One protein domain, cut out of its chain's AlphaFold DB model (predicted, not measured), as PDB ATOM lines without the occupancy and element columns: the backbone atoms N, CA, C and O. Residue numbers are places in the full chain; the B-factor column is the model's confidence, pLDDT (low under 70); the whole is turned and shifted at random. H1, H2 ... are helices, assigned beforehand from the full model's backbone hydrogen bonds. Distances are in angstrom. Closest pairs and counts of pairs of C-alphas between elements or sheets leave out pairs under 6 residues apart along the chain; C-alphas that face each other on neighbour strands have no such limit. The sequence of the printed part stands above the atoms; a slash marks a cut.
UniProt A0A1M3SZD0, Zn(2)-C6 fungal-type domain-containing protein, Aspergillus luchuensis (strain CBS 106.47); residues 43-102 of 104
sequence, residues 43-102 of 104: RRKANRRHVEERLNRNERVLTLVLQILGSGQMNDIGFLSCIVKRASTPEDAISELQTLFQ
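AT A GLANCE: This is residues 43 to 102 of the 104 residues of the protein "Zn(2)-C6 fungal-type domain-containing protein" of Aspergillus luchuensis (strain CBS 106.47) (UniProt A0A1M3SZD0). One long helix, H1, makes the length of the model: its residues 43 to 56 stick out as a free arm, while its later part folds with H2 into a V-shaped helical hairpin. H3 sits between the two limbs of the V and touches both, crossing them steeply, which completes a small three-helix body. The printed part has 60 residues with three named helices, H1, H2 and H3 in that order, and no named strand: all helix. The whole is loose, with a radius of gyration of the C-alphas of 13.5 A, and elongated, spanning 45 by 24 by 15 A.

IN THESE COORDINATES: Find C-alpha 43 at (34.837, -29.122, -2.852); from there H1, residues 43 to 71, runs 42.1 A to C-alpha 71 at (62.537, -21.816, 28.017). H2 takes residues 74 to 86 and measures 18.4 A. H3, residues 90 to 100, measures 15.5 A and ends at C-alpha 100, at (45.000, -21.913, 26.719).

HOW THE PARTS SIT: Start on H1 at residues 65 to 69, which alone touch H2, at its residues 76 to 80; the closest C-alphas, of Ile 68 and Asp 76, are 6.0 A apart. This hairpin has a steep tilt of 39 degrees, opposite ways. Look next at residues 58 to 61 of H1, which alone touch H3; the closest C-alphas, of Val 61 and Ile 94, are 6.7 A apart. Their tilt of 69 degrees, the same way, is only just steep. H2 touches H3 with residues 83 to 84 alone, the C-alphas of Val 84 and Ala 93 coming closest at 5.6 A; the tilt is a steep 48 degrees, opposite ways. The helix packing is mostly crossed, with no touching pair at a shallow tilt. In H1, H2 and H3 every O i to N i+4 pair is within hydrogen-bond range.

THE WHOLE: The C-alphas of Arg 43 and Met 74 are the two farthest apart, at 45.4 A. Besides the arm, residues 70 to 75 stand free; the body without these stretches spans 22 by 21 by 14 A. Both links are tight, and the printed part has no cut. The mean pLDDT of the printed part is 88.3, and residue 72 is under 70.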
ATOM      1  N   ARG A  43      34.498 -28.145  -3.903       81.38
ATOM      2  CA  ARG A  43      34.837 -29.122  -2.852       81.38
ATOM      3  C   ARG A  43      36.341 -29.316  -2.726       81.38
ATOM      4  O   ARG A  43      36.848 -29.365  -1.617       81.38
ATOM      5  N   ARG A  44      37.080 -29.346  -3.844       79.25
ATOM      6  CA  ARG A  44      38.553 -29.385  -3.806       79.25
ATOM      7  C   ARG A  44      39.124 -28.129  -3.158       79.25
ATOM      8  O   ARG A  44      40.073 -28.230  -2.393       79.25
ATOM      9  N   LYS A  45      38.545 -26.959  -3.452       82.31
ATOM     10  CA  LYS A  45      38.952 -25.689  -2.833       82.31
ATOM     11  C   LYS A  45      38.688 -25.691  -1.323       82.31
ATOM     12  O   LYS A  45      39.574 -25.305  -0.578       82.31
ATOM     13  N   ALA A  46      37.513 -26.152  -0.892       84.44
ATOM     14  CA  ALA A  46      37.170 -26.279   0.523       84.44
ATOM     15  C   ALA A  46      38.086 -27.279   1.244       84.44
ATOM     16  O   ALA A  46      38.633 -26.951   2.286       84.44
ATOM     17  N   ASN A  47      38.341 -28.449   0.648       86.44
ATOM     18  CA  ASN A  47      39.248 -29.438   1.230       86.44
ATOM     19  C   ASN A  47      40.676 -28.897   1.373       86.44
ATOM     20  O   ASN A  47      41.301 -29.114   2.400       86.44
ATOM     21  N   ARG A  48      41.188 -28.166   0.370       88.56
ATOM     22  CA  ARG A  48      42.501 -27.511   0.481       88.56
ATOM     23  C   ARG A  48      42.534 -26.493   1.615       88.56
ATOM     24  O   ARG A  48      43.439 -26.571   2.427       88.56
ATOM     25  N   ARG A  49      41.522 -25.626   1.713       89.94
ATOM     26  CA  ARG A  49      41.417 -24.646   2.806       89.94
ATOM     27  C   ARG A  49      41.397 -25.314   4.177       89.94
ATOM     28  O   ARG A  49      42.174 -24.929   5.030       89.94
ATOM     29  N   HIS A  50      40.593 -26.359   4.360       90.00
ATOM     30  CA  HIS A  50      40.569 -27.095   5.625       90.00
ATOM     31  C   HIS A  50      41.906 -27.768   5.950       90.00
ATOM     32  O   HIS A  50      42.297 -27.825   7.111       90.00
ATOM     33  N   VAL A  51      42.620 -28.284   4.945       92.56
ATOM     34  CA  VAL A  51      43.963 -28.846   5.145       92.56
ATOM     35  C   VAL A  51      44.969 -27.748   5.502       92.56
ATOM     36  O   VAL A  51      45.734 -27.938   6.438       92.56
ATOM     37  N   GLU A  52      44.941 -26.604   4.816       93.81
ATOM     38  CA  GLU A  52      45.784 -25.432   5.105       93.81
ATOM     39  C   GLU A  52      45.521 -24.887   6.520       93.81
ATOM     40  O   GLU A  52      46.456 -24.674   7.282       93.81
ATOM     41  N   GLU A  53      44.254 -24.737   6.913       90.38
ATOM     42  CA  GLU A  53      43.848 -24.316   8.261       90.38
ATOM     43  C   GLU A  53      44.366 -25.279   9.337       90.38
ATOM     44  O   GLU A  53      44.901 -24.842  10.357       90.38
ATOM     45  N   ARG A  54      44.253 -26.593   9.103       90.50
ATOM     46  CA  ARG A  54      44.798 -27.617  10.009       90.50
ATOM     47  C   ARG A  54      46.324 -27.578  10.077       90.50
ATOM     48  O   ARG A  54      46.875 -27.777  11.152       90.50
ATOM     49  N   LEU A  55      47.001 -27.331   8.958       92.81
ATOM     50  CA  LEU A  55      48.460 -27.260   8.914       92.81
ATOM     51  C   LEU A  55      48.968 -26.045   9.700       92.81
ATOM     52  O   LEU A  55      49.772 -26.212  10.610       92.81
ATOM     53  N   ASN A  56      48.406 -24.862   9.437       91.06
ATOM     54  CA  ASN A  56      48.741 -23.625  10.148       91.06
ATOM     55  C   ASN A  56      48.506 -23.758  11.659       91.06
ATOM     56  O   ASN A  56      49.321 -23.317  12.468       91.06
ATOM     57  N   ARG A  57      47.398 -24.399  12.048       89.00
ATOM     58  CA  ARG A  57      47.102 -24.734  13.445       89.00
ATOM     59  C   ARG A  57      48.222 -25.563  14.073       89.00
ATOM     60  O   ARG A  57      48.707 -25.227  15.151       89.00
ATOM     61  N   ASN A  58      48.631 -26.633  13.400       91.19
ATOM     62  CA  ASN A  58      49.653 -27.536  13.916       91.19
ATOM     63  C   ASN A  58      51.027 -26.855  13.993       91.19
ATOM     64  O   ASN A  58      51.741 -27.050  14.972       91.19
ATOM     65  N   GLU A  59      51.382 -26.022  13.011       93.31
ATOM     66  CA  GLU A  59      52.631 -25.246  13.011       93.31
ATOM     67  C   GLU A  59      52.712 -24.272  14.193       93.31
ATOM     68  O   GLU A  59      53.757 -24.154  14.840       93.31
ATOM     69  N   ARG A  60      51.600 -23.605  14.527       90.06
ATOM     70  CA  ARG A  60      51.540 -22.704  15.686       90.06
ATOM     71  C   ARG A  60      51.727 -23.456  17.003       90.06
ATOM     72  O   ARG A  60      52.511 -23.022  17.843       90.06
ATOM     73  N   VAL A  61      51.064 -24.603  17.169       91.25
ATOM     74  CA  VAL A  61      51.241 -25.441  18.368       91.25
ATOM     75  C   VAL A  61      52.658 -26.007  18.450       91.25
ATOM     76  O   VAL A  61      53.248 -25.999  19.527       91.25
ATOM     77  N   LEU A  62      53.250 -26.429  17.330       92.94
ATOM     78  CA  LEU A  62      54.645 -26.870  17.298       92.94
ATOM     79  C   LEU A  62      55.591 -25.753  17.757       92.94
ATOM     80  O   LEU A  62      56.480 -25.995  18.568       92.94
ATOM     81  N   THR A  63      55.365 -24.527  17.284       92.06
ATOM     82  CA  THR A  63      56.149 -23.352  17.690       92.06
ATOM     83  C   THR A  63      56.046 -23.107  19.195       92.06
ATOM     84  O   THR A  63      57.069 -22.929  19.854       92.06
ATOM     85  N   LEU A  64      54.836 -23.172  19.758       89.00
ATOM     86  CA  LEU A  64      54.608 -23.047  21.201       89.00
ATOM     87  C   LEU A  64      55.356 -24.129  21.994       89.00
ATOM     88  O   LEU A  64      56.018 -23.830  22.985       89.00
ATOM     89  N   VAL A  65      55.270 -25.388  21.559       90.62
ATOM     90  CA  VAL A  65      55.971 -26.501  22.214       90.62
ATOM     91  C   VAL A  65      57.479 -26.264  22.199       90.62
ATOM     92  O   VAL A  65      58.129 -26.427  23.228       90.62
ATOM     93  N   LEU A  66      58.040 -25.822  21.072       92.00
ATOM     94  CA  LEU A  66      59.461 -25.487  20.979       92.00
ATOM     95  C   LEU A  66      59.848 -24.326  21.907       92.00
ATOM     96  O   LEU A  66      60.918 -24.374  22.507       92.00
ATOM     97  N   GLN A  67      58.987 -23.320  22.076       88.88
ATOM     98  CA  GLN A  67      59.214 -22.219  23.020       88.88
ATOM     99  C   GLN A  67      59.208 -22.693  24.477       88.88
ATOM    100  O   GLN A  67      60.093 -22.311  25.238       88.88
ATOM    101  N   ILE A  68      58.259 -23.552  24.857       88.25
ATOM    102  CA  ILE A  68      58.180 -24.144  26.203       88.25
ATOM    103  C   ILE A  68      59.408 -25.010  26.490       88.25
ATOM    104  O   ILE A  68      60.022 -24.906  27.547       88.25
ATOM    105  N   LEU A  69      59.793 -25.864  25.540       88.50
ATOM    106  CA  LEU A  69      60.973 -26.712  25.693       88.50
ATOM    107  C   LEU A  69      62.264 -25.883  25.722       88.50
ATOM    108  O   LEU A  69      63.182 -26.211  26.467       88.50
ATOM    109  N   GLY A  70      62.321 -24.800  24.942       87.12
ATOM    110  CA  GLY A  70      63.459 -23.886  24.884       87.12
ATOM    111  C   GLY A  70      63.594 -22.970  26.104       87.12
ATOM    112  O   GLY A  70      64.714 -22.607  26.448       87.12
ATOM    113  N   SER A  71      62.493 -22.617  26.781       84.56
ATOM    114  CA  SER A  71      62.537 -21.816  28.017       84.56
ATOM    115  C   SER A  71      63.174 -22.586  29.177       84.56
ATOM    116  O   SER A  71      63.711 -21.977  30.101       84.56
ATOM    117  N   GLY A  72      63.118 -23.924  29.135       69.19
ATOM    118  CA  GLY A  72      63.702 -24.807  30.144       69.19
ATOM    119  C   GLY A  72      63.017 -24.740  31.513       69.19
ATOM    120  O   GLY A  72      63.507 -25.338  32.472       69.19
ATOM    121  N   GLN A  73      61.889 -24.035  31.635       80.00
ATOM    122  CA  GLN A  73      61.164 -23.929  32.897       80.00
ATOM    123  C   GLN A  73      60.464 -25.256  33.213       80.00
ATOM    124  O   GLN A  73      59.564 -25.694  32.495       80.00
ATOM    125  N   MET A  74      60.845 -25.892  34.328       72.94
ATOM    126  CA  MET A  74      60.268 -27.179  34.746       72.94
ATOM    127  C   MET A  74      58.741 -27.132  34.900       72.94
ATOM    128  O   MET A  74      58.069 -28.120  34.602       72.94
ATOM    129  N   ASN A  75      58.192 -25.990  35.321       84.38
ATOM    130  CA  ASN A  75      56.750 -25.802  35.472       84.38
ATOM    131  C   ASN A  75      56.023 -25.849  34.117       84.38
ATOM    132  O   ASN A  75      55.000 -26.523  34.004       84.38
ATOM    133  N   ASP A  76      56.581 -25.213  33.083       83.44
ATOM    134  CA  ASP A  76      55.993 -25.176  31.737       83.44
ATOM    135  C   ASP A  76      56.038 -26.567  31.080       83.44
ATOM    136  O   ASP A  76      55.070 -27.016  30.463       83.44
ATOM    137  N   ILE A  77      57.143 -27.297  31.273       87.38
ATOM    138  CA  ILE A  77      57.308 -28.673  30.778       87.38
ATOM    139  C   ILE A  77      56.352 -29.632  31.501       87.38
ATOM    140  O   ILE A  77      55.708 -30.472  30.866       87.38
ATOM    141  N   GLY A  78      56.227 -29.504  32.825       88.75
ATOM    142  CA  GLY A  78      55.280 -30.285  33.620       88.75
ATOM    143  C   GLY A  78      53.833 -30.034  33.193       88.75
ATOM    144  O   GLY A  78      53.058 -30.981  33.032       88.75
ATOM    145  N   PHE A  79      53.489 -28.774  32.923       87.88
ATOM    146  CA  PHE A  79      52.181 -28.378  32.414       87.88
ATOM    147  C   PHE A  79      51.887 -28.985  31.037       87.88
ATOM    148  O   PHE A  79      50.851 -29.631  30.860       87.88
ATOM    149  N   LEU A  80      52.826 -28.878  30.090       89.88
ATOM    150  CA  LEU A  80      52.716 -29.507  28.772       89.88
ATOM    151  C   LEU A  80      52.526 -31.028  28.890       89.88
ATOM    152  O   LEU A  80      51.635 -31.597  28.255       89.88
ATOM    153  N   SER A  81      53.310 -31.694  29.746       91.38
ATOM    154  CA  SER A  81      53.174 -33.135  29.976       91.38
ATOM    155  C   SER A  81      51.810 -33.508  30.557       91.38
ATOM    156  O   SER A  81      51.313 -34.589  30.241       91.38
ATOM    157  N   CYS A  82      51.223 -32.669  31.411       92.62
ATOM    158  CA  CYS A  82      49.898 -32.908  31.974       92.62
ATOM    159  C   CYS A  82      48.822 -32.873  30.880       92.62
ATOM    160  O   CYS A  82      48.013 -33.795  30.796       92.62
ATOM    161  N   ILE A  83      48.861 -31.863  30.001       91.44
ATOM    162  CA  ILE A  83      47.928 -31.722  28.869       91.44
ATOM    163  C   ILE A  83      48.007 -32.932  27.937       91.44
ATOM    164  O   ILE A  83      46.991 -33.553  27.637       91.44
ATOM    165  N   VAL A  84      49.217 -33.317  27.526       91.94
ATOM    166  CA  VAL A  84      49.400 -34.428  26.583       91.94
ATOM    167  C   VAL A  84      48.947 -35.764  27.181       91.94
ATOM    168  O   VAL A  84      48.362 -36.575  26.473       91.94
ATOM    169  N   LYS A  85      49.179 -36.003  28.480       93.94
ATOM    170  CA  LYS A  85      48.806 -37.270  29.134       93.94
ATOM    171  C   LYS A  85      47.306 -37.435  29.364       93.94
ATOM    172  O   LYS A  85      46.838 -38.567  29.408       93.94
ATOM    173  N   ARG A  86      46.572 -36.340  29.577       94.44
ATOM    174  CA  ARG A  86      45.124 -36.395  29.843       94.44
ATOM    175  C   ARG A  86      44.267 -36.316  28.587       94.44
ATOM    176  O   ARG A  86      43.085 -36.632  28.650       94.44
ATOM    177  N   ALA A  87      44.836 -35.860  27.476       93.44
ATOM    178  CA  ALA A  87      44.141 -35.818  26.204       93.44
ATOM    179  C   ALA A  87      43.873 -37.239  25.685       93.44
ATOM    180  O   ALA A  87      44.762 -38.090  25.681       93.44
ATOM    181  N   SER A  88      42.649 -37.484  25.213       92.88
ATOM    182  CA  SER A  88      42.268 -38.773  24.622       92.88
ATOM    183  C   SER A  88      42.918 -38.989  23.254       92.88
ATOM    184  O   SER A  88      43.187 -40.124  22.862       92.88
ATOM    185  N   THR A  89      43.171 -37.901  22.523       93.75
ATOM    186  CA  THR A  89      43.817 -37.905  21.208       93.75
ATOM    187  C   THR A  89      44.814 -36.747  21.066       93.75
ATOM    188  O   THR A  89      44.713 -35.749  21.788       93.75
ATOM    189  N   PRO A  90      45.770 -36.824  20.120       88.19
ATOM    190  CA  PRO A  90      46.650 -35.699  19.800       88.19
ATOM    191  C   PRO A  90      45.879 -34.434  19.394       88.19
ATOM    192  O   PRO A  90      46.261 -33.332  19.776       88.19
ATOM    193  N   GLU A  91      44.776 -34.577  18.657       90.69
ATOM    194  CA  GLU A  91      43.897 -33.468  18.280       90.69
ATOM    195  C   GLU A  91      43.257 -32.770  19.488       90.69
ATOM    196  O   GLU A  91      43.126 -31.541  19.476       90.69
ATOM    197  N   ASP A  92      42.899 -33.519  20.534       92.19
ATOM    198  CA  ASP A  92      42.359 -32.943  21.771       92.19
ATOM    199  C   ASP A  92      43.432 -32.119  22.492       92.19
ATOM    200  O   ASP A  92      43.179 -30.974  22.871       92.19
ATOM    201  N   ALA A  93      44.659 -32.649  22.589       92.50
ATOM    202  CA  ALA A  93      45.793 -31.929  23.171       92.50
ATOM    203  C   ALA A  93      46.097 -30.631  22.403       92.50
ATOM    204  O   ALA A  93      46.302 -29.580  23.007       92.50
ATOM    205  N   ILE A  94      46.096 -30.685  21.066       91.19
ATOM    206  CA  ILE A  94      46.304 -29.517  20.196       91.19
ATOM    207  C   ILE A  94      45.212 -28.470  20.435       91.19
ATOM    208  O   ILE A  94      45.529 -27.299  20.635       91.19
ATOM    209  N   SER A  95      43.940 -28.875  20.444       90.62
ATOM    210  CA  SER A  95      42.803 -27.958  20.621       90.62
ATOM    211  C   SER A  95      42.845 -27.248  21.976       90.62
ATOM    212  O   SER A  95      42.542 -26.058  22.100       90.62
ATOM    213  N   GLU A  96      43.275 -27.969  23.000       90.88
ATOM    214  CA  GLU A  96      43.437 -27.426  24.334       90.88
ATOM    215  C   GLU A  96      44.611 -26.453  24.453       90.88
ATOM    216  O   GLU A  96      44.445 -25.356  24.989       90.88
ATOM    217  N   LEU A  97      45.774 -26.804  23.894       89.06
ATOM    218  CA  LEU A  97      46.920 -25.898  23.818       89.06
ATOM    219  C   LEU A  97      46.556 -24.609  23.073       89.06
ATOM    220  O   LEU A  97      46.922 -23.521  23.502       89.06
ATOM    221  N   GLN A  98      45.771 -24.691  22.000       86.62
ATOM    222  CA  GLN A  98      45.302 -23.489  21.312       86.62
ATOM    223  C   GLN A  98      44.425 -22.599  22.192       86.62
ATOM    224  O   GLN A  98      44.591 -21.379  22.193       86.62
ATOM    225  N   THR A  99      43.507 -23.208  22.944       86.62
ATOM    226  CA  THR A  99      42.571 -22.482  23.812       86.62
ATOM    227  C   THR A  99      43.313 -21.757  24.932       86.62
ATOM    228  O   THR A  99      43.064 -20.581  25.186       86.62
ATOM    229  N   LEU A 100      44.258 -22.444  25.575       83.44
ATOM    230  CA  LEU A 100      45.000 -21.913  26.719       83.44
ATOM    231  C   LEU A 100      45.947 -20.774  26.337       83.44
ATOM    232  O   LEU A 100      46.106 -19.828  27.102       83.44
ATOM    233  N   PHE A 101      46.545 -20.849  25.149       77.44
ATOM    234  CA  PHE A 101      47.527 -19.871  24.681       77.44
ATOM    235  C   PHE A 101      46.941 -18.848  23.693       77.44
ATOM    236  O   PHE A 101      47.692 -18.089  23.084       77.44
ATOM    237  N   GLN A 102      45.608 -18.811  23.539       76.00
ATOM    238  CA  GLN A 102      44.880 -17.897  22.641       76.00
ATOM    239  C   GLN A 102      45.416 -17.906  21.198       76.00
ATOM    240  O   GLN A 102      45.443 -16.891  20.500       76.00
TER     241      GLN A 102